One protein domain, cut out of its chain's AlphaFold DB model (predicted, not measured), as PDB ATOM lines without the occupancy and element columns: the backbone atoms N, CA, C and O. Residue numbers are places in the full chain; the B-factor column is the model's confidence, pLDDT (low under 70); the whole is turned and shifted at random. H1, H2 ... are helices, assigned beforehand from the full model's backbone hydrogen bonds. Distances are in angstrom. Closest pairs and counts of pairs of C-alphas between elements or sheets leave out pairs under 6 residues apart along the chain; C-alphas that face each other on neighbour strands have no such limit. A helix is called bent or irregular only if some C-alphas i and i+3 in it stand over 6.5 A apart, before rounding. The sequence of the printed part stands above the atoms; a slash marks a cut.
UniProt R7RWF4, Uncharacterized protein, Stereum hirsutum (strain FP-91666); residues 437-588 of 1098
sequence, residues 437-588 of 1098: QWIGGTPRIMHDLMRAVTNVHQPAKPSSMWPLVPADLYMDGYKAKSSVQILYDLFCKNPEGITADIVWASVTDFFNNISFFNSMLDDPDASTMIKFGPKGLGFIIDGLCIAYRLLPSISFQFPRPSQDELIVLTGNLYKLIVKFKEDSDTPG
ATOM      1  N   GLN A 437      10.490  24.233  21.060       61.78
ATOM      2  CA  GLN A 437       9.663  25.407  20.731       61.78
ATOM      3  C   GLN A 437      10.468  26.669  20.364       61.78
ATOM      4  O   GLN A 437       9.883  27.631  19.853       61.78
ATOM      5  N   TRP A 438      11.785  26.677  20.598       63.75
ATOM      6  CA  TRP A 438      12.659  27.842  20.425       63.75
ATOM      7  C   TRP A 438      13.803  27.553  19.448       63.75
ATOM      8  O   TRP A 438      14.777  26.889  19.792       63.75
ATOM      9  N   ILE A 439      13.724  28.118  18.241       61.19
ATOM     10  CA  ILE A 439      14.756  27.984  17.204       61.19
ATOM     11  C   ILE A 439      15.578  29.275  17.189       61.19
ATOM     12  O   ILE A 439      15.064  30.347  16.856       61.19
ATOM     13  N   GLY A 440      16.847  29.192  17.599       62.59
ATOM     14  CA  GLY A 440      17.763  30.341  17.626       62.59
ATOM     15  C   GLY A 440      17.337  31.467  18.578       62.59
ATOM     16  O   GLY A 440      17.520  32.639  18.262       62.59
ATOM     17  N   GLY A 441      16.703  31.137  19.710       68.12
ATOM     18  CA  GLY A 441      16.185  32.135  20.659       68.12
ATOM     19  C   GLY A 441      14.908  32.853  20.200       68.12
ATOM     20  O   GLY A 441      14.467  33.786  20.862       68.12
ATOM     21  N   THR A 442      14.287  32.401  19.106       74.94
ATOM     22  CA  THR A 442      13.004  32.903  18.589       74.94
ATOM     23  C   THR A 442      11.940  31.794  18.667       74.94
ATOM     24  O   THR A 442      12.255  30.646  18.338       74.94
ATOM     25  N   PRO A 443      10.684  32.068  19.082       83.00
ATOM     26  CA  PRO A 443       9.638  31.046  19.097       83.00
ATOM     27  C   PRO A 443       9.331  30.525  17.694       83.00
ATOM     28  O   PRO A 443       9.234  31.314  16.751       83.00
ATOM     29  N   ARG A 444       9.041  29.226  17.562       85.56
ATOM     30  CA  ARG A 444       8.609  28.616  16.289       85.56
ATOM     31  C   ARG A 444       7.449  29.371  15.623       85.56
ATOM     32  O   ARG A 444       7.489  29.604  14.422       85.56
ATOM     33  N   ILE A 445       6.482  29.858  16.408       88.19
ATOM     34  CA  ILE A 445       5.331  30.619  15.888       88.19
ATOM     35  C   ILE A 445       5.724  31.934  15.187       88.19
ATOM     36  O   ILE A 445       5.004  32.400  14.309       88.19
ATOM     37  N   MET A 446       6.869  32.530  15.539       90.69
ATOM     38  CA  MET A 446       7.387  33.719  14.859       90.69
ATOM     39  C   MET A 446       8.025  33.356  13.511       90.69
ATOM     40  O   MET A 446       7.851  34.089  12.541       90.69
ATOM     41  N   HIS A 447       8.693  32.202  13.413       87.06
ATOM     42  CA  HIS A 447       9.173  31.665  12.132       87.06
ATOM     43  C   HIS A 447       8.013  31.295  11.200       87.06
ATOM     44  O   HIS A 447       8.043  31.634  10.016       87.06
ATOM     45  N   ASP A 448       6.949  30.692  11.735       88.00
ATOM     46  CA  ASP A 448       5.719  30.408  10.983       88.00
ATOM     47  C   ASP A 448       5.020  31.711  10.526       88.00
ATOM     48  O   ASP A 448       4.564  31.801   9.384       88.00
ATOM     49  N   LEU A 449       5.007  32.762  11.364       91.94
ATOM     50  CA  LEU A 449       4.519  34.102  11.000       91.94
ATOM     51  C   LEU A 449       5.347  34.743   9.875       91.94
ATOM     52  O   LEU A 449       4.773  35.236   8.902       91.94
ATOM     53  N   MET A 450       6.680  34.730   9.988       90.56
ATOM     54  CA  MET A 450       7.567  35.258   8.948       90.56
ATOM     55  C   MET A 450       7.335  34.527   7.626       90.56
ATOM     56  O   MET A 450       7.045  35.175   6.626       90.56
ATOM     57  N   ARG A 451       7.341  33.187   7.630       85.62
ATOM     58  CA  ARG A 451       7.046  32.345   6.458       85.62
ATOM     59  C   ARG A 451       5.709  32.688   5.807       85.62
ATOM     60  O   ARG A 451       5.648  32.873   4.592       85.62
ATOM     61  N   ALA A 452       4.651  32.813   6.611       88.94
ATOM     62  CA  ALA A 452       3.317  33.120   6.112       88.94
ATOM     63  C   ALA A 452       3.266  34.455   5.348       88.94
ATOM     64  O   ALA A 452       2.504  34.549   4.384       88.94
ATOM     65  N   VAL A 453       4.078  35.448   5.735       91.38
ATOM     66  CA  VAL A 453       4.162  36.763   5.071       91.38
ATOM     67  C   VAL A 453       5.229  36.841   3.981       91.38
ATOM     68  O   VAL A 453       5.010  37.562   3.012       91.38
ATOM     69  N   THR A 454       6.332  36.091   4.064       87.50
ATOM     70  CA  THR A 454       7.392  36.092   3.036       87.50
ATOM     71  C   THR A 454       6.832  35.775   1.649       87.50
ATOM     72  O   THR A 454       7.216  36.409   0.674       87.50
ATOM     73  N   ASN A 455       5.851  34.872   1.556       84.56
ATOM     74  CA  ASN A 455       5.199  34.518   0.288       84.56
ATOM     75  C   ASN A 455       4.015  35.431  -0.102       84.56
ATOM     76  O   ASN A 455       3.259  35.101  -1.016       84.56
ATOM     77  N   VAL A 456       3.865  36.586   0.559       91.19
ATOM     78  CA  VAL A 456       2.910  37.654   0.218       91.19
ATOM     79  C   VAL A 456       3.701  38.856  -0.310       91.19
ATOM     80  O   VAL A 456       4.111  39.747   0.432       91.19
ATOM     81  N   HIS A 457       3.946  38.854  -1.616       92.50
ATOM     82  CA  HIS A 457       4.696  39.869  -2.351       92.50
ATOM     83  C   HIS A 457       3.822  41.033  -2.832       92.50
ATOM     84  O   HIS A 457       2.591  40.960  -2.886       92.50
ATOM     85  N   GLN A 458       4.488  42.123  -3.232       93.06
ATOM     86  CA  GLN A 458       3.826  43.276  -3.831       93.06
ATOM     87  C   GLN A 458       3.074  42.854  -5.105       93.06
ATOM     88  O   GLN A 458       3.698  42.311  -6.019       93.06
ATOM     89  N   PRO A 459       1.760  43.120  -5.214       88.31
ATOM     90  CA  PRO A 459       1.015  42.813  -6.424       88.31
ATOM     91  C   PRO A 459       1.529  43.656  -7.596       88.31
ATOM     92  O   PRO A 459       1.810  44.846  -7.448       88.31
ATOM     93  N   ALA A 460       1.583  43.053  -8.787       85.62
ATOM     94  CA  ALA A 460       2.070  43.701 -10.013       85.62
ATOM     95  C   ALA A 460       1.274  44.962 -10.416       85.62
ATOM     96  O   ALA A 460       1.751  45.784 -11.196       85.62
ATOM     97  N   LYS A 461       0.053  45.120  -9.892       86.75
ATOM     98  CA  LYS A 461      -0.779  46.320 -10.034       86.75
ATOM     99  C   LYS A 461      -0.987  46.964  -8.659       86.75
ATOM    100  O   LYS A 461      -1.160  46.223  -7.690       86.75
ATOM    101  N   PRO A 462      -1.050  48.307  -8.563       87.12
ATOM    102  CA  PRO A 462      -1.401  48.991  -7.321       87.12
ATOM    103  C   PRO A 462      -2.693  48.425  -6.721       87.12
ATOM    104  O   PRO A 462      -3.712  48.332  -7.405       87.12
ATOM    105  N   SER A 463      -2.645  48.043  -5.446       88.81
ATOM    106  CA  SER A 463      -3.750  47.395  -4.736       88.81
ATOM    107  C   SER A 463      -3.947  48.036  -3.369       88.81
ATOM    108  O   SER A 463      -2.978  48.387  -2.697       88.81
ATOM    109  N   SER A 464      -5.197  48.129  -2.914       89.50
ATOM    110  CA  SER A 464      -5.529  48.590  -1.557       89.50
ATOM    111  C   SER A 464      -4.968  47.674  -0.462       89.50
ATOM    112  O   SER A 464      -4.818  48.115   0.673       89.50
ATOM    113  N   MET A 465      -4.641  46.424  -0.805       90.75
ATOM    114  CA  MET A 465      -3.949  45.446   0.042       90.75
ATOM    115  C   MET A 465      -2.472  45.796   0.283       90.75
ATOM    116  O   MET A 465      -1.906  45.360   1.280       90.75
ATOM    117  N   TRP A 466      -1.851  46.580  -0.605       93.12
ATOM    118  CA  TRP A 466      -0.431  46.947  -0.550       93.12
ATOM    119  C   TRP A 466      -0.273  48.475  -0.554       93.12
ATOM    120  O   TRP A 466       0.086  49.075  -1.574       93.12
ATOM    121  N   PRO A 467      -0.634  49.140   0.554       89.94
ATOM    122  CA  PRO A 467      -0.764  50.585   0.594       89.94
ATOM    123  C   PRO A 467       0.605  51.266   0.481       89.94
ATOM    124  O   PRO A 467       1.613  50.770   0.975       89.94
ATOM    125  N   LEU A 468       0.643  52.434  -0.168       90.56
ATOM    126  CA  LEU A 468       1.866  53.242  -0.323       90.56
ATOM    127  C   LEU A 468       2.140  54.154   0.889       90.56
ATOM    128  O   LEU A 468       3.247  54.657   1.065       90.56
ATOM    129  N   VAL A 469       1.122  54.362   1.722       90.94
ATOM    130  CA  VAL A 469       1.126  55.158   2.955       90.94
ATOM    131  C   VAL A 469       0.567  54.254   4.056       90.94
ATOM    132  O   VAL A 469      -0.356  53.500   3.749       90.94
ATOM    133  N   PRO A 470       1.080  54.275   5.300       89.75
ATOM    134  CA  PRO A 470       0.524  53.436   6.355       89.75
ATOM    135  C   PRO A 470      -0.972  53.688   6.526       89.75
ATOM    136  O   PRO A 470      -1.401  54.837   6.610       89.75
ATOM    137  N   ALA A 471      -1.766  52.618   6.542       88.56
ATOM    138  CA  ALA A 471      -3.188  52.728   6.842       88.56
ATOM    139  C   ALA A 471      -3.373  53.216   8.287       88.56
ATOM    140  O   ALA A 471      -2.589  52.836   9.158       88.56
ATOM    141  N   ASP A 472      -4.426  53.998   8.549       90.81
ATOM    142  CA  ASP A 472      -4.686  54.609   9.864       90.81
ATOM    143  C   ASP A 472      -4.637  53.583  11.011       90.81
ATOM    144  O   ASP A 472      -4.058  53.848  12.061       90.81
ATOM    145  N   LEU A 473      -5.136  52.367  10.750       91.19
ATOM    146  CA  LEU A 473      -5.107  51.200  11.641       91.19
ATOM    147  C   LEU A 473      -3.706  50.850  12.188       91.19
ATOM    148  O   LEU A 473      -3.595  50.310  13.283       91.19
ATOM    149  N   TYR A 474      -2.636  51.140  11.445       92.88
ATOM    150  CA  TYR A 474      -1.261  50.830  11.847       92.88
ATOM    151  C   TYR A 474      -0.501  52.032  12.415       92.88
ATOM    152  O   TYR A 474       0.604  51.851  12.926       92.88
ATOM    153  N   MET A 475      -1.040  53.252  12.332       93.44
ATOM    154  CA  MET A 475      -0.269  54.480  12.567       93.44
ATOM    155  C   MET A 475       0.370  54.561  13.958       93.44
ATOM    156  O   MET A 475       1.495  55.050  14.079       93.44
ATOM    157  N   ASP A 476      -0.296  54.062  14.998       93.75
ATOM    158  CA  ASP A 476       0.254  54.078  16.359       93.75
ATOM    159  C   ASP A 476       1.280  52.957  16.582       93.75
ATOM    160  O   ASP A 476       2.371  53.211  17.103       93.75
ATOM    161  N   GLY A 477       1.027  51.762  16.033       94.12
ATOM    162  CA  GLY A 477       2.028  50.696  15.935       94.12
ATOM    163  C   GLY A 477       3.295  51.141  15.190       94.12
ATOM    164  O   GLY A 477       4.399  50.761  15.575       94.12
ATOM    165  N   TYR A 478       3.175  52.012  14.181       94.06
ATOM    166  CA  TYR A 478       4.319  52.551  13.434       94.06
ATOM    167  C   TYR A 478       5.192  53.493  14.272       94.06
ATOM    168  O   TYR A 478       6.424  53.388  14.246       94.06
ATOM    169  N   LYS A 479       4.571  54.397  15.042       93.31
ATOM    170  CA  LYS A 479       5.278  55.300  15.971       93.31
ATOM    171  C   LYS A 479       6.016  54.497  17.045       93.31
ATOM    172  O   LYS A 479       7.187  54.761  17.330       93.31
ATOM    173  N   ALA A 480       5.356  53.481  17.599       93.94
ATOM    174  CA  ALA A 480       5.935  52.643  18.638       93.94
ATOM    175  C   ALA A 480       7.053  51.724  18.099       93.94
ATOM    176  O   ALA A 480       8.130  51.678  18.695       93.94
ATOM    177  N   LYS A 481       6.891  51.109  16.913       94.94
ATOM    178  CA  LYS A 481       7.964  50.337  16.244       94.94
ATOM    179  C   LYS A 481       9.201  51.185  15.987       94.94
ATOM    180  O   LYS A 481      10.313  50.716  16.189       94.94
ATOM    181  N   SER A 482       9.019  52.444  15.587       92.44
ATOM    182  CA  SER A 482      10.135  53.378  15.381       92.44
ATOM    183  C   SER A 482      10.915  53.637  16.679       92.44
ATOM    184  O   SER A 482      12.137  53.728  16.645       92.44
ATOM    185  N   SER A 483      10.232  53.670  17.830       91.38
ATOM    186  CA  SER A 483      10.882  53.782  19.148       91.38
ATOM    187  C   SER A 483      11.686  52.516  19.492       91.38
ATOM    188  O   SER A 483      12.831  52.612  19.926       91.38
ATOM    189  N   VAL A 484      11.121  51.329  19.233       94.06
ATOM    190  CA  VAL A 484      11.793  50.028  19.433       94.06
ATOM    191  C   VAL A 484      12.980  49.829  18.477       94.06
ATOM    192  O   VAL A 484      13.993  49.270  18.883       94.06
ATOM    193  N   GLN A 485      12.902  50.333  17.240       95.62
ATOM    194  CA  GLN A 485      14.017  50.333  16.286       95.62
ATOM    195  C   GLN A 485      15.195  51.162  16.804       95.62
ATOM    196  O   GLN A 485      16.298  50.642  16.908       95.62
ATOM    197  N   ILE A 486      14.957  52.428  17.167       94.19
ATOM    198  CA  ILE A 486      16.006  53.328  17.673       94.19
ATOM    199  C   ILE A 486      16.694  52.715  18.898       94.19
ATOM    200  O   ILE A 486      17.917  52.745  19.022       94.19
ATOM    201  N   LEU A 487      15.903  52.117  19.787       93.50
ATOM    202  CA  LEU A 487      16.393  51.403  20.954       93.50
ATOM    203  C   LEU A 487      17.257  50.181  20.586       93.50
ATOM    204  O   LEU A 487      18.283  49.963  21.223       93.50
ATOM    205  N   TYR A 488      16.867  49.395  19.580       94.62
ATOM    206  CA  TYR A 488      17.654  48.260  19.085       94.62
ATOM    207  C   TYR A 488      18.971  48.703  18.451       94.62
ATOM    208  O   TYR A 488      20.018  48.140  18.759       94.62
ATOM    209  N   ASP A 489      18.941  49.761  17.641       94.75
ATOM    210  CA  ASP A 489      20.135  50.324  17.016       94.75
ATOM    211  C   ASP A 489      21.113  50.851  18.087       94.75
ATOM    212  O   ASP A 489      22.325  50.637  17.993       94.75
ATOM    213  N   LEU A 490      20.595  51.473  19.157       93.56
ATOM    214  CA  LEU A 490      21.385  51.846  20.334       93.56
ATOM    215  C   LEU A 490      21.896  50.620  21.107       93.56
ATOM    216  O   LEU A 490      23.046  50.635  21.536       93.56
ATOM    217  N   PHE A 491      21.095  49.563  21.267       91.50
ATOM    218  CA  PHE A 491      21.488  48.336  21.974       91.50
ATOM    219  C   PHE A 491      22.631  47.615  21.255       91.50
ATOM    220  O   PHE A 491      23.590  47.183  21.889       91.50
ATOM    221  N   CYS A 492      22.585  47.563  19.922       91.81
ATOM    222  CA  CYS A 492      23.670  47.035  19.102       91.81
ATOM    223  C   CYS A 492      24.944  47.901  19.147       91.81
ATOM    224  O   CYS A 492      26.034  47.358  18.987       91.81
ATOM    225  N   LYS A 493      24.831  49.222  19.366       93.88
ATOM    226  CA  LYS A 493      25.988  50.126  19.536       93.88
ATOM    227  C   LYS A 493      26.579  50.094  20.954       93.88
ATOM    228  O   LYS A 493      27.793  50.186  21.102       93.88
ATOM    229  N   ASN A 494      25.740  50.028  21.988       92.44
ATOM    230  CA  ASN A 494      26.137  50.073  23.397       92.44
ATOM    231  C   ASN A 494      25.117  49.309  24.275       92.44
ATOM    232  O   ASN A 494      24.187  49.926  24.806       92.44
ATOM    233  N   PRO A 495      25.283  47.984  24.457       87.94
ATOM    234  CA  PRO A 495      24.331  47.167  25.209       87.94
ATOM    235  C   PRO A 495      24.342  47.466  26.716       87.94
ATOM    236  O   PRO A 495      23.302  47.381  27.361       87.94
ATOM    237  N   GLU A 496      25.487  47.865  27.281       89.19
ATOM    238  CA  GLU A 496      25.617  48.225  28.705       89.19
ATOM    239  C   GLU A 496      24.877  49.528  29.046       89.19
ATOM    240  O   GLU A 496      24.412  49.733  30.167       89.19
ATOM    241  N   GLY A 497      24.753  50.422  28.063       87.31
ATOM    242  CA  GLY A 497      24.173  51.749  28.209       87.31
ATOM    243  C   GLY A 497      22.645  51.815  28.205       87.31
ATOM    244  O   GLY A 497      22.122  52.932  28.150       87.31
ATOM    245  N   ILE A 498      21.941  50.676  28.207       89.75
ATOM    246  CA  ILE A 498      20.478  50.590  28.112       89.75
ATOM    247  C   ILE A 498      19.939  49.665  29.201       89.75
ATOM    248  O   ILE A 498      20.257  48.480  29.256       89.75
ATOM    249  N   THR A 499      19.068  50.192  30.061       89.56
ATOM    250  CA  THR A 499      18.473  49.395  31.136       89.56
ATOM    251  C   THR A 499      17.346  48.501  30.623       89.56
ATOM    252  O   THR A 499      16.578  48.871  29.727       89.56
ATOM    253  N   ALA A 500      17.186  47.342  31.267       86.12
ATOM    254  CA  ALA A 500      16.086  46.410  31.020       86.12
ATOM    255  C   ALA A 500      14.706  47.096  31.040       86.12
ATOM    256  O   ALA A 500      13.812  46.750  30.268       86.12
ATOM    257  N   ASP A 501      14.540  48.100  31.901       87.00
ATOM    258  CA  ASP A 501      13.293  48.843  32.060       87.00
ATOM    259  C   ASP A 501      12.922  49.681  30.841       87.00
ATOM    260  O   ASP A 501      11.761  49.662  30.435       87.00
ATOM    261  N   ILE A 502      13.896  50.355  30.221       89.94
ATOM    262  CA  ILE A 502      13.674  51.141  29.000       89.94
ATOM    263  C   ILE A 502      13.293  50.211  27.843       89.94
ATOM    264  O   ILE A 502      12.377  50.519  27.073       89.94
ATOM    265  N   VAL A 503      13.945  49.045  27.746       89.00
ATOM    266  CA  VAL A 503      13.626  48.067  26.700       89.00
ATOM    267  C   VAL A 503      12.240  47.482  26.886       89.00
ATOM    268  O   VAL A 503      11.439  47.498  25.952       89.00
ATOM    269  N   TRP A 504      11.915  47.051  28.104       87.88
ATOM    270  CA  TRP A 504      10.585  46.547  28.408       87.88
ATOM    271  C   TRP A 504       9.498  47.592  28.153       87.88
ATOM    272  O   TRP A 504       8.482  47.270  27.540       87.88
ATOM    273  N   ALA A 505       9.705  48.840  28.581       89.06
ATOM    274  CA  ALA A 505       8.747  49.921  28.370       89.06
ATOM    275  C   ALA A 505       8.501  50.176  26.876       89.06
ATOM    276  O   ALA A 505       7.350  50.291  26.463       89.06
ATOM    277  N   SER A 506       9.558  50.181  26.061       91.31
ATOM    278  CA  SER A 506       9.462  50.394  24.610       91.31
ATOM    279  C   SER A 506       8.788  49.219  23.890       91.31
ATOM    280  O   SER A 506       7.917  49.430  23.047       91.31
ATOM    281  N   VAL A 507       9.139  47.976  24.243       91.44
ATOM    282  CA  VAL A 507       8.514  46.767  23.677       91.44
ATOM    283  C   VAL A 507       7.049  46.647  24.107       91.44
ATOM    284  O   VAL A 507       6.207  46.302  23.283       91.44
ATOM    285  N   THR A 508       6.716  47.003  25.352       89.81
ATOM    286  CA  THR A 508       5.331  47.031  25.858       89.81
ATOM    287  C   THR A 508       4.503  48.129  25.187       89.81
ATOM    288  O   THR A 508       3.353  47.889  24.832       89.81
ATOM    289  N   ASP A 509       5.076  49.320  24.976       92.25
ATOM    290  CA  ASP A 509       4.457  50.406  24.202       92.25
ATOM    291  C   ASP A 509       4.128  49.908  22.784       92.25
ATOM    292  O   ASP A 509       2.978  49.967  22.353       92.25
ATOM    293  N   PHE A 510       5.091  49.291  22.091       94.88
ATOM    294  CA  PHE A 510       4.849  48.678  20.782       94.88
ATOM    295  C   PHE A 510       3.767  47.595  20.814       94.88
ATOM    296  O   PHE A 510       2.811  47.697  20.048       94.88
ATOM    297  N   PHE A 511       3.867  46.626  21.728       92.19
ATOM    298  CA  PHE A 511       2.904  45.535  21.897       92.19
ATOM    299  C   PHE A 511       1.472  46.041  22.121       92.19
ATOM    300  O   PHE A 511       0.548  45.618  21.426       92.19
ATOM    301  N   ASN A 512       1.281  47.003  23.028       92.19
ATOM    302  CA  ASN A 512      -0.030  47.584  23.315       92.19
ATOM    303  C   ASN A 512      -0.642  48.242  22.069       92.19
ATOM    304  O   ASN A 512      -1.814  48.008  21.770       92.19
ATOM    305  N   ASN A 513       0.160  48.988  21.301       94.81
ATOM    306  CA  ASN A 513      -0.276  49.657  20.071       94.81
ATOM    307  C   ASN A 513      -0.575  48.695  18.900       94.81
ATOM    308  O   ASN A 513      -1.136  49.126  17.894       94.81
ATOM    309  N   ILE A 514      -0.242  47.404  19.016       94.94
ATOM    310  CA  ILE A 514      -0.606  46.357  18.040       94.94
ATOM    311  C   ILE A 514      -1.542  45.285  18.625       94.94
ATOM    312  O   ILE A 514      -2.011  44.406  17.908       94.94
ATOM    313  N   SER A 515      -1.896  45.370  19.909       92.88
ATOM    314  CA  SER A 515      -2.765  44.396  20.588       92.88
ATOM    315  C   SER A 515      -4.159  44.249  19.954       92.88
ATOM    316  O   SER A 515      -4.789  43.200  20.097       92.88
ATOM    317  N   PHE A 516      -4.616  45.242  19.178       93.94
ATOM    318  CA  PHE A 516      -5.881  45.214  18.431       93.94
ATOM    319  C   PHE A 516      -5.981  44.058  17.415       93.94
ATOM    320  O   PHE A 516      -7.091  43.625  17.091       93.94
ATOM    321  N   PHE A 517      -4.858  43.498  16.943       94.00
ATOM    322  CA  PHE A 517      -4.877  42.287  16.111       94.00
ATOM    323  C   PHE A 517      -5.554  41.105  16.825       94.00
ATOM    324  O   PHE A 517      -6.200  40.293  16.167       94.00
ATOM    325  N   ASN A 518      -5.499  41.039  18.161       93.25
ATOM    326  CA  ASN A 518      -6.213  40.015  18.927       93.25
ATOM    327  C   ASN A 518      -7.737  40.135  18.760       93.25
ATOM    328  O   ASN A 518      -8.401  39.120  18.584       93.25
ATOM    329  N   SER A 519      -8.286  41.359  18.750       92.69
ATOM    330  CA  SER A 519      -9.724  41.584  18.534       92.69
ATOM    331  C   SER A 519     -10.177  41.365  17.089       92.69
ATOM    332  O   SER A 519     -11.325  40.995  16.870       92.69
ATOM    333  N   MET A 520      -9.292  41.540  16.100       94.31
ATOM    334  CA  MET A 520      -9.648  41.292  14.695       94.31
ATOM    335  C   MET A 520      -9.786  39.802  14.360       94.31
ATOM    336  O   MET A 520     -10.393  39.470  13.350       94.31
ATOM    337  N   LEU A 521      -9.259  38.872  15.165       92.81
ATOM    338  CA  LEU A 521      -9.343  37.441  14.836       92.81
ATOM    339  C   LEU A 521     -10.800  36.949  14.721       92.81
ATOM    340  O   LEU A 521     -11.125  36.183  13.805       92.81
ATOM    341  N   ASP A 522     -11.668  37.452  15.600       92.38
ATOM    342  CA  ASP A 522     -13.094  37.116  15.669       92.38
ATOM    343  C   ASP A 522     -13.972  37.938  14.702       92.38
ATOM    344  O   ASP A 522     -15.122  37.573  14.455       92.38
ATOM    345  N   ASP A 523     -13.444  39.017  14.116       92.81
ATOM    346  CA  ASP A 523     -14.169  39.868  13.165       92.81
ATOM    347  C   ASP A 523     -14.292  39.156  11.798       92.81
ATOM    348  O   ASP A 523     -13.274  38.710  11.251       92.81
ATOM    349  N   PRO A 524     -15.505  38.978  11.229       88.62
ATOM    350  CA  PRO A 524     -15.682  38.330   9.930       88.62
ATOM    351  C   PRO A 524     -14.944  39.043   8.787       88.62
ATOM    352  O   PRO A 524     -14.422  38.351   7.918       88.62
ATOM    353  N   ASP A 525     -14.828  40.374   8.823       91.19
ATOM    354  CA  ASP A 525     -14.291  41.192   7.728       91.19
ATOM    355  C   ASP A 525     -12.766  41.420   7.847       91.19
ATOM    356  O   ASP A 525     -12.146  42.067   6.992       91.19
ATOM    357  N   ALA A 526     -12.134  40.875   8.894       90.88
ATOM    358  CA  ALA A 526     -10.729  41.095   9.256       90.88
ATOM    359  C   ALA A 526      -9.723  40.826   8.131       90.88
ATOM    360  O   ALA A 526      -8.736  41.549   7.992       90.88
ATOM    361  N   SER A 527      -9.978  39.799   7.321       88.50
ATOM    362  CA  SER A 527      -9.199  39.450   6.130       88.50
ATOM    363  C   SER A 527      -9.044  40.654   5.192       88.50
ATOM    364  O   SER A 527      -7.933  41.012   4.805       88.50
ATOM    365  N   THR A 528     -10.141  41.358   4.912       89.06
ATOM    366  CA  THR A 528     -10.164  42.541   4.041       89.06
ATOM    367  C   THR A 528      -9.476  43.759   4.668       89.06
ATOM    368  O   THR A 528      -8.979  44.635   3.948       89.06
ATOM    369  N   MET A 529      -9.411  43.825   6.002       92.25
ATOM    370  CA  MET A 529      -8.763  44.909   6.747       92.25
ATOM    371  C   MET A 529      -7.233  44.789   6.748       92.25
ATOM    372  O   MET A 529      -6.555  45.818   6.704       92.25
ATOM    373  N   ILE A 530      -6.684  43.568   6.747       93.81
ATOM    374  CA  ILE A 530      -5.233  43.321   6.755       93.81
ATOM    375  C   ILE A 530      -4.587  43.857   5.476       93.81
ATOM    376  O   ILE A 530      -4.943  43.471   4.361       93.81
ATOM    377  N   LYS A 531      -3.599  44.742   5.638       94.12
ATOM    378  CA  LYS A 531      -2.758  45.245   4.547       94.12
ATOM    379  C   LYS A 531      -1.327  44.756   4.724       94.12
ATOM    380  O   LYS A 531      -0.793  44.779   5.830       94.12
ATOM    381  N   PHE A 532      -0.693  44.358   3.632       94.81
ATOM    382  CA  PHE A 532       0.646  43.773   3.608       94.81
ATOM    383  C   PHE A 532       1.715  44.789   3.176       94.81
ATOM    384  O   PHE A 532       1.436  45.968   2.950       94.81
ATOM    385  N   GLY A 533       2.964  44.330   3.099       92.50
ATOM    386  CA  GLY A 533       4.089  45.124   2.617       92.50
ATOM    387  C   GLY A 533       4.709  46.083   3.642       92.50
ATOM    388  O   GLY A 533       4.343  46.079   4.823       92.50
ATOM    389  N   PRO A 534       5.663  46.926   3.201       91.62
ATOM    390  CA  PRO A 534       6.507  47.753   4.072       91.62
ATOM    391  C   PRO A 534       5.786  48.965   4.680       91.62
ATOM    392  O   PRO A 534       6.359  49.658   5.519       91.62
ATOM    393  N   LYS A 535       4.551  49.244   4.238       91.00
ATOM    394  CA  LYS A 535       3.622  50.224   4.832       91.00
ATOM    395  C   LYS A 535       2.346  49.560   5.390       91.00
ATOM    396  O   LYS A 535       1.393  50.242   5.748       91.00
ATOM    397  N   GLY A 536       2.348  48.233   5.507       93.25
ATOM    398  CA  GLY A 536       1.340  47.448   6.214       93.25
ATOM    399  C   GLY A 536       1.993  46.544   7.261       93.25
ATOM    400  O   GLY A 536       2.885  46.971   8.003       93.25
ATOM    401  N   LEU A 537       1.558  45.286   7.290       93.69
ATOM    402  CA  LEU A 537       1.932  44.270   8.271       93.69
ATOM    403  C   LEU A 537       3.433  43.927   8.291       93.69
ATOM    404  O   LEU A 537       3.950  43.584   9.350       93.69
ATOM    405  N   GLY A 538       4.158  44.081   7.175       93.19
ATOM    406  CA  GLY A 538       5.596  43.778   7.119       93.19
ATOM    407  C   GLY A 538       6.429  44.614   8.100       93.19
ATOM    408  O   GLY A 538       7.341  44.096   8.735       93.19
ATOM    409  N   PHE A 539       6.062  45.882   8.310       92.62
ATOM    410  CA  PHE A 539       6.721  46.764   9.284       92.62
ATOM    411  C   PHE A 539       6.420  46.380  10.739       92.62
ATOM    412  O   PHE A 539       7.259  46.568  11.619       92.62
ATOM    413  N   ILE A 540       5.221  45.843  10.993       94.62
ATOM    414  CA  ILE A 540       4.822  45.345  12.314       94.62
ATOM    415  C   ILE A 540       5.584  44.057  12.636       94.62
ATOM    416  O   ILE A 540       6.119  43.925  13.732       94.62
ATOM    417  N   ILE A 541       5.695  43.140  11.671       94.81
ATOM    418  CA  ILE A 541       6.464  41.899  11.824       94.81
ATOM    419  C   ILE A 541       7.945  42.200  12.050       94.81
ATOM    420  O   ILE A 541       8.534  41.626  12.955       94.81
ATOM    421  N   ASP A 542       8.524  43.161  11.331       94.00
ATOM    422  CA  ASP A 542       9.893  43.625  11.584       94.00
ATOM    423  C   ASP A 542      10.060  44.198  13.013       94.00
ATOM    424  O   ASP A 542      11.028  43.900  13.709       94.00
ATOM    425  N   GLY A 543       9.061  44.926  13.525       94.81
ATOM    426  CA  GLY A 543       9.014  45.331  14.937       94.81
ATOM    427  C   GLY A 543       8.971  44.156  15.923       94.81
ATOM    428  O   GLY A 543       9.648  44.191  16.951       94.81
ATOM    429  N   LEU A 544       8.219  43.098  15.602       94.19
ATOM    430  CA  LEU A 544       8.176  41.863  16.391       94.19
ATOM    431  C   LEU A 544       9.512  41.107  16.329       94.19
ATOM    432  O   LEU A 544       9.979  40.647  17.367       94.19
ATOM    433  N   CYS A 545      10.175  41.043  15.168       92.75
ATOM    434  CA  CYS A 545      11.525  40.482  15.026       92.75
ATOM    435  C   CYS A 545      12.515  41.180  15.965       92.75
ATOM    436  O   CYS A 545      13.299  40.523  16.648       92.75
ATOM    437  N   ILE A 546      12.462  42.512  16.027       93.19
ATOM    438  CA  ILE A 546      13.322  43.312  16.904       93.19
ATOM    439  C   ILE A 546      12.996  43.046  18.381       93.19
ATOM    440  O   ILE A 546      13.911  42.812  19.171       93.19
ATOM    441  N   ALA A 547      11.713  43.006  18.756       92.06
ATOM    442  CA  ALA A 547      11.297  42.666  20.116       92.06
ATOM    443  C   ALA A 547      11.789  41.266  20.536       92.06
ATOM    444  O   ALA A 547      12.372  41.119  21.610       92.06
ATOM    445  N   TYR A 548      11.640  40.256  19.673       90.38
ATOM    446  CA  TYR A 548      12.131  38.898  19.926       90.38
ATOM    447  C   TYR A 548      13.660  38.784  19.981       90.38
ATOM    448  O   TYR A 548      14.156  37.884  20.647       90.38
ATOM    449  N   ARG A 549      14.414  39.695  19.350       89.56
ATOM    450  CA  ARG A 549      15.878  39.774  19.507       89.56
ATOM    451  C   ARG A 549      16.300  40.482  20.792       89.56
ATOM    452  O   ARG A 549      17.285  40.081  21.396       89.56
ATOM    453  N   LEU A 550      15.569  41.517  21.210       88.62
ATOM    454  CA  LEU A 550      15.874  42.291  22.417       88.62
ATOM    455  C   LEU A 550      15.551  41.533  23.711       88.62
ATOM    456  O   LEU A 550      16.359  41.531  24.636       88.62
ATOM    457  N   LEU A 551      14.372  40.909  23.799       86.25
ATOM    458  CA  LEU A 551      13.876  40.337  25.056       86.25
ATOM    459  C   LEU A 551      14.761  39.222  25.655       86.25
ATOM    460  O   LEU A 551      14.969  39.261  26.866       86.25
ATOM    461  N   PRO A 552      15.316  38.259  24.886       82.62
ATOM    462  CA  PRO A 552      16.186  37.216  25.440       82.62
ATOM    463  C   PRO A 552      17.542  37.739  25.931       82.62
ATOM    464  O   PRO A 552      18.171  37.109  26.775       82.62
ATOM    465  N   SER A 553      18.006  38.881  25.415       78.12
ATOM    466  CA  SER A 553      19.306  39.469  25.764       78.12
ATOM    467  C   SER A 553      19.302  40.235  27.092       78.12
ATOM    468  O   SER A 553      20.306  40.851  27.443       78.12
ATOM    469  N   ILE A 554      18.175  40.253  27.813       78.00
ATOM    470  CA  ILE A 554      17.933  41.159  28.936       78.00
ATOM    471  C   ILE A 554      17.370  40.390  30.132       78.00
ATOM    472  O   ILE A 554      16.276  39.832  30.089       78.00
ATOM    473  N   SER A 555      18.097  40.416  31.248       75.00
ATOM    474  CA  SER A 555      17.640  39.839  32.511       75.00
ATOM    475  C   SER A 555      16.647  40.770  33.220       75.00
ATOM    476  O   SER A 555      17.025  41.842  33.702       75.00
ATOM    477  N   PHE A 556      15.387  40.352  33.337       72.69
ATOM    478  CA  PHE A 556      14.363  41.079  34.091       72.69
ATOM    479  C   PHE A 556      14.329  40.633  35.560       72.69
ATOM    480  O   PHE A 556      14.217  39.448  35.856       72.69
ATOM    481  N   GLN A 557      14.374  41.589  36.494       69.62
ATOM    482  CA  GLN A 557      14.330  41.307  37.942       69.62
ATOM    483  C   GLN A 557      12.932  40.922  38.464       69.62
ATOM    484  O   GLN A 557      12.798  40.481  39.602       69.62
ATOM    485  N   PHE A 558      11.888  41.093  37.648       59.78
ATOM    486  CA  PHE A 558      10.495  40.851  38.022       59.78
ATOM    487  C   PHE A 558       9.768  40.077  36.915       59.78
ATOM    488  O   PHE A 558      10.050  40.328  35.740       59.78
ATOM    489  N   PRO A 559       8.794  39.208  37.251       57.38
ATOM    490  CA  PRO A 559       7.887  38.634  36.264       57.38
ATOM    491  C   PRO A 559       7.023  39.755  35.672       57.38
ATOM    492  O   PRO A 559       6.152  40.316  36.338       57.38
ATOM    493  N   ARG A 560       7.319  40.120  34.427       59.91
ATOM    494  CA  ARG A 560       6.594  41.126  33.638       59.91
ATOM    495  C   ARG A 560       5.553  40.438  32.737       59.91
ATOM    496  O   ARG A 560       5.631  39.213  32.625       59.91
ATOM    497  N   PRO A 561       4.569  41.176  32.165       54.66
ATOM    498  CA  PRO A 561       3.547  40.606  31.279       54.66
ATOM    499  C   PRO A 561       4.182  39.639  30.291       54.66
ATOM    500  O   PRO A 561       5.226  39.946  29.715       54.66
ATOM    501  N   SER A 562       3.674  38.414  30.252       62.47
ATOM    502  CA  SER A 562       4.555  37.305  29.923       62.47
ATOM    503  C   SER A 562       4.943  37.295  28.449       62.47
ATOM    504  O   SER A 562       4.235  37.773  27.565       62.47
ATOM    505  N   GLN A 563       6.086  36.670  28.184       72.56
ATOM    506  CA  GLN A 563       6.525  36.254  26.853       72.56
ATOM    507  C   GLN A 563       5.393  35.531  26.085       72.56
ATOM    508  O   GLN A 563       5.297  35.650  24.864       72.56
ATOM    509  N   ASP A 564       4.487  34.871  26.819       82.12
ATOM    510  CA  ASP A 564       3.252  34.261  26.324       82.12
ATOM    511  C   ASP A 564       2.294  35.265  25.662       82.12
ATOM    512  O   ASP A 564       1.691  34.919  24.657       82.12
ATOM    513  N   GLU A 565       2.149  36.503  26.152       85.00
ATOM    514  CA  GLU A 565       1.285  37.519  25.521       85.00
ATOM    515  C   GLU A 565       1.800  37.894  24.122       85.00
ATOM    516  O   GLU A 565       1.025  37.975  23.163       85.00
ATOM    517  N   LEU A 566       3.124  38.032  23.980       85.50
ATOM    518  CA  LEU A 566       3.785  38.270  22.695       85.50
ATOM    519  C   LEU A 566       3.650  37.054  21.761       85.50
ATOM    520  O   LEU A 566       3.363  37.214  20.575       85.50
ATOM    521  N   ILE A 567       3.792  35.837  22.297       88.56
ATOM    522  CA  ILE A 567       3.571  34.569  21.578       88.56
ATOM    523  C   ILE A 567       2.106  34.427  21.130       88.56
ATOM    524  O   ILE A 567       1.853  34.038  19.990       88.56
ATOM    525  N   VAL A 568       1.137  34.788  21.975       90.44
ATOM    526  CA  VAL A 568      -0.304  34.764  21.672       90.44
ATOM    527  C   VAL A 568      -0.640  35.760  20.569       90.44
ATOM    528  O   VAL A 568      -1.313  35.381  19.611       90.44
ATOM    529  N   LEU A 569      -0.134  36.995  20.646       91.88
ATOM    530  CA  LEU A 569      -0.299  37.987  19.582       91.88
ATOM    531  C   LEU A 569       0.317  37.504  18.262       91.88
ATOM    532  O   LEU A 569      -0.332  37.581  17.223       91.88
ATOM    533  N   THR A 570       1.539  36.971  18.304       93.69
ATOM    534  CA  THR A 570       2.241  36.417  17.132       93.69
ATOM    535  C   THR A 570       1.444  35.266  16.512       93.69
ATOM    536  O   THR A 570       1.238  35.228  15.299       93.69
ATOM    537  N   GLY A 571       0.888  34.379  17.342       93.31
ATOM    538  CA  GLY A 571       0.000  33.304  16.904       93.31
ATOM    539  C   GLY A 571      -1.344  33.788  16.360       93.31
ATOM    540  O   GLY A 571      -1.879  33.185  15.432       93.31
ATOM    541  N   ASN A 572      -1.899  34.882  16.883       93.81
ATOM    542  CA  ASN A 572      -3.133  35.477  16.369       93.81
ATOM    543  C   ASN A 572      -2.898  36.222  15.047       93.81
ATOM    544  O   ASN A 572      -3.717  36.102  14.141       93.81
ATOM    545  N   LEU A 573      -1.750  36.885  14.886       95.00
ATOM    546  CA  LEU A 573      -1.285  37.431  13.611       95.00
ATOM    547  C   LEU A 573      -1.105  36.340  12.552       95.00
ATOM    548  O   LEU A 573      -1.612  36.484  11.442       95.00
ATOM    549  N   TYR A 574      -0.462  35.224  12.906       94.94
ATOM    550  CA  TYR A 574      -0.328  34.072  12.014       94.94
ATOM    551  C   TYR A 574      -1.703  33.537  11.578       94.94
ATOM    552  O   TYR A 574      -1.967  33.427  10.381       94.94
ATOM    553  N   LYS A 575      -2.629  33.306  12.523       94.38
ATOM    554  CA  LYS A 575      -4.012  32.893  12.209       94.38
ATOM    555  C   LYS A 575      -4.750  33.904  11.328       94.38
ATOM    556  O   LYS A 575      -5.517  33.486  10.470       94.38
ATOM    557  N   LEU A 576      -4.539  35.206  11.524       95.00
ATOM    558  CA  LEU A 576      -5.129  36.257  10.690       95.00
ATOM    559  C   LEU A 576      -4.625  36.197   9.241       95.00
ATOM    560  O   LEU A 576      -5.417  36.380   8.321       95.00
ATOM    561  N   ILE A 577      -3.343  35.894   9.022       94.50
ATOM    562  CA  ILE A 577      -2.784  35.708   7.672       94.50
ATOM    563  C   ILE A 577      -3.297  34.411   7.039       94.50
ATOM    564  O   ILE A 577      -3.628  34.410   5.858       94.50
ATOM    565  N   VAL A 578      -3.416  33.323   7.807       92.12
ATOM    566  CA  VAL A 578      -4.043  32.079   7.325       92.12
ATOM    567  C   VAL A 578      -5.505  32.335   6.938       92.12
ATOM    568  O   VAL A 578      -5.894  32.027   5.817       92.12
ATOM    569  N   LYS A 579      -6.282  33.010   7.797       92.38
ATOM    570  CA  LYS A 579      -7.666  33.432   7.517       92.38
ATOM    571  C   LYS A 579      -7.756  34.311   6.268       92.38
ATOM    572  O   LYS A 579      -8.680  34.138   5.489       92.38
ATOM    573  N   PHE A 580      -6.797  35.218   6.058       94.31
ATOM    574  CA  PHE A 580      -6.689  35.988   4.819       94.31
ATOM    575  C   PHE A 580      -6.503  35.068   3.599       94.31
ATOM    576  O   PHE A 580      -7.271  35.181   2.657       94.31
ATOM    577  N   LYS A 581      -5.554  34.121   3.623       91.25
ATOM    578  CA  LYS A 581      -5.296  33.210   2.487       91.25
ATOM    579  C   LYS A 581      -6.443  32.228   2.201       91.25
ATOM    580  O   LYS A 581      -6.613  31.803   1.061       91.25
ATOM    581  N   GLU A 582      -7.211  31.844   3.220       89.81
ATOM    582  CA  GLU A 582      -8.348  30.917   3.098       89.81
ATOM    583  C   GLU A 582      -9.659  31.589   2.640       89.81
ATOM    584  O   GLU A 582     -10.587  30.899   2.199       89.81
ATOM    585  N   ASP A 583      -9.762  32.915   2.763       90.56
ATOM    586  CA  ASP A 583     -10.988  33.668   2.502       90.56
ATOM    587  C   ASP A 583     -11.174  33.987   1.009       90.56
ATOM    588  O   ASP A 583     -10.345  34.633   0.368       90.56
ATOM    589  N   SER A 584     -12.319  33.564   0.469       87.06
ATOM    590  CA  SER A 584     -12.708  33.756  -0.931       87.06
ATOM    591  C   SER A 584     -12.959  35.210  -1.331       87.06
ATOM    592  O   SER A 584     -12.925  35.497  -2.527       87.06
ATOM    593  N   ASP A 585     -13.213  36.104  -0.372       87.44
ATOM    594  CA  ASP A 585     -13.431  37.531  -0.646       87.44
ATOM    595  C   ASP A 585     -12.104  38.318  -0.744       87.44
ATOM    596  O   ASP A 585     -12.096  39.507  -1.085       87.44
ATOM    597  N   THR A 586     -10.964  37.664  -0.492       88.62
ATOM    598  CA  THR A 586      -9.628  38.260  -0.630       88.62
ATOM    599  C   THR A 586      -9.019  38.049  -2.025       88.62
ATOM    600  O   THR A 586      -9.441  37.172  -2.782       88.62
ATOM    601  N   PRO A 587      -8.004  38.850  -2.410       88.38
ATOM    602  CA  PRO A 587      -7.176  38.563  -3.577       88.38
ATOM    603  C   PRO A 587      -6.552  37.167  -3.487       88.38
ATOM    604  O   PRO A 587      -5.857  36.879  -2.520       88.38
ATOM    605  N   GLY A 588      -6.744  36.333  -4.510       90.00
ATOM    606  CA  GLY A 588      -6.163  34.992  -4.556       90.00
ATOM    607  C   GLY A 588      -4.628  34.984  -4.675       90.00
ATOM    608  O   GLY A 588      -3.998  36.029  -4.888       90.00
TER     609      GLY A 588
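AT A GLANCE: This is residues 437 to 588 of the 1098 residues of an uncharacterized protein of Stereum hirsutum (strain FP-91666) (UniProt R7RWF4). This is an elongated, up-and-down bundle of five helices, with H6 in the middle, the helical hairpin of H2 and H3 on one side of it, and H1 and H7 on the other. The short helices H4 and H5 pack on H7. The printed part has 152 residues with seven named helices, H1 to H7 in chain order, and no named strand; its class is all helix. It is compact, with a radius of gyration of the C-alphas of 15.8 A, and spans 49 by 30 by 25 A.

HOW THE PARTS SIT: Start with H1, residues 444 to 454, which touches H7, residues 563 to 582, where the C-alphas of Leu 449 and Tyr 574 are closest at 5.0 A; they run the same way at a tilt of 36 degrees, only just steep. H1 only just touches residues 538 to 545 of H6, residues 537 to 553, with 3 pairs of C-alphas within 8 A; the closest are Met 450 and Ile 541, 7.3 A. Next look at H2, residues 472 to 493, and H3, residues 500 to 514, a hairpin at a shallow tilt of 22 degrees, opposite ways; the closest C-alphas, of Ala 480 and Phe 510, are 4.6 A apart. H6 touches H2, closest at the C-alphas of Gly 543 and Lys 481, 5.3 A, and H3, at Ala 547 and Val 507, 6.1 A. H6 and H7 are near each other, with 13 pairs of C-alphas within 10 A. H7 touches H4, residues 516 to 520, closest at the C-alphas of Asn 572 and Asn 518, 6.1 A, and H5, residues 526 to 529, at Phe 580 and Ser 527, 4.5 A. H2 and H7 are apart. Every O i to N i+4 pair is within hydrogen-bond range in H1, H3, H4 and H7, against 16 of 18 in H2 and 11 of 13 in H6; H5 is too short for such a pair.

IN THESE COORDINATES: Find C-alpha 444 at (8.609, 28.616, 16.289), where H1 begins its 15.3 A. H2 runs 32.5 A from C-alpha 472 at (-4.686, 54.609, 9.864); it is irregular, C-alphas 473 and 476 being 7.7 A apart, with a kink of 27 degrees near residue 479. H3 measures 21.1 A, H6 25.1 A and H7 28.5 A, ending at C-alpha 582, (-8.348, 30.917, 3.098). H4 and H5 are short.

THE WHOLE: The C-alphas farthest apart, of Glu 496 and Ser 584, are 50.6 A from each other. The printed part has no cut. The link from H1 to H2, residues 455 to 471, is long. The mean pLDDT of the printed part is 88.4; look for values under 70 at residues 437 to 441 and 557 to 562.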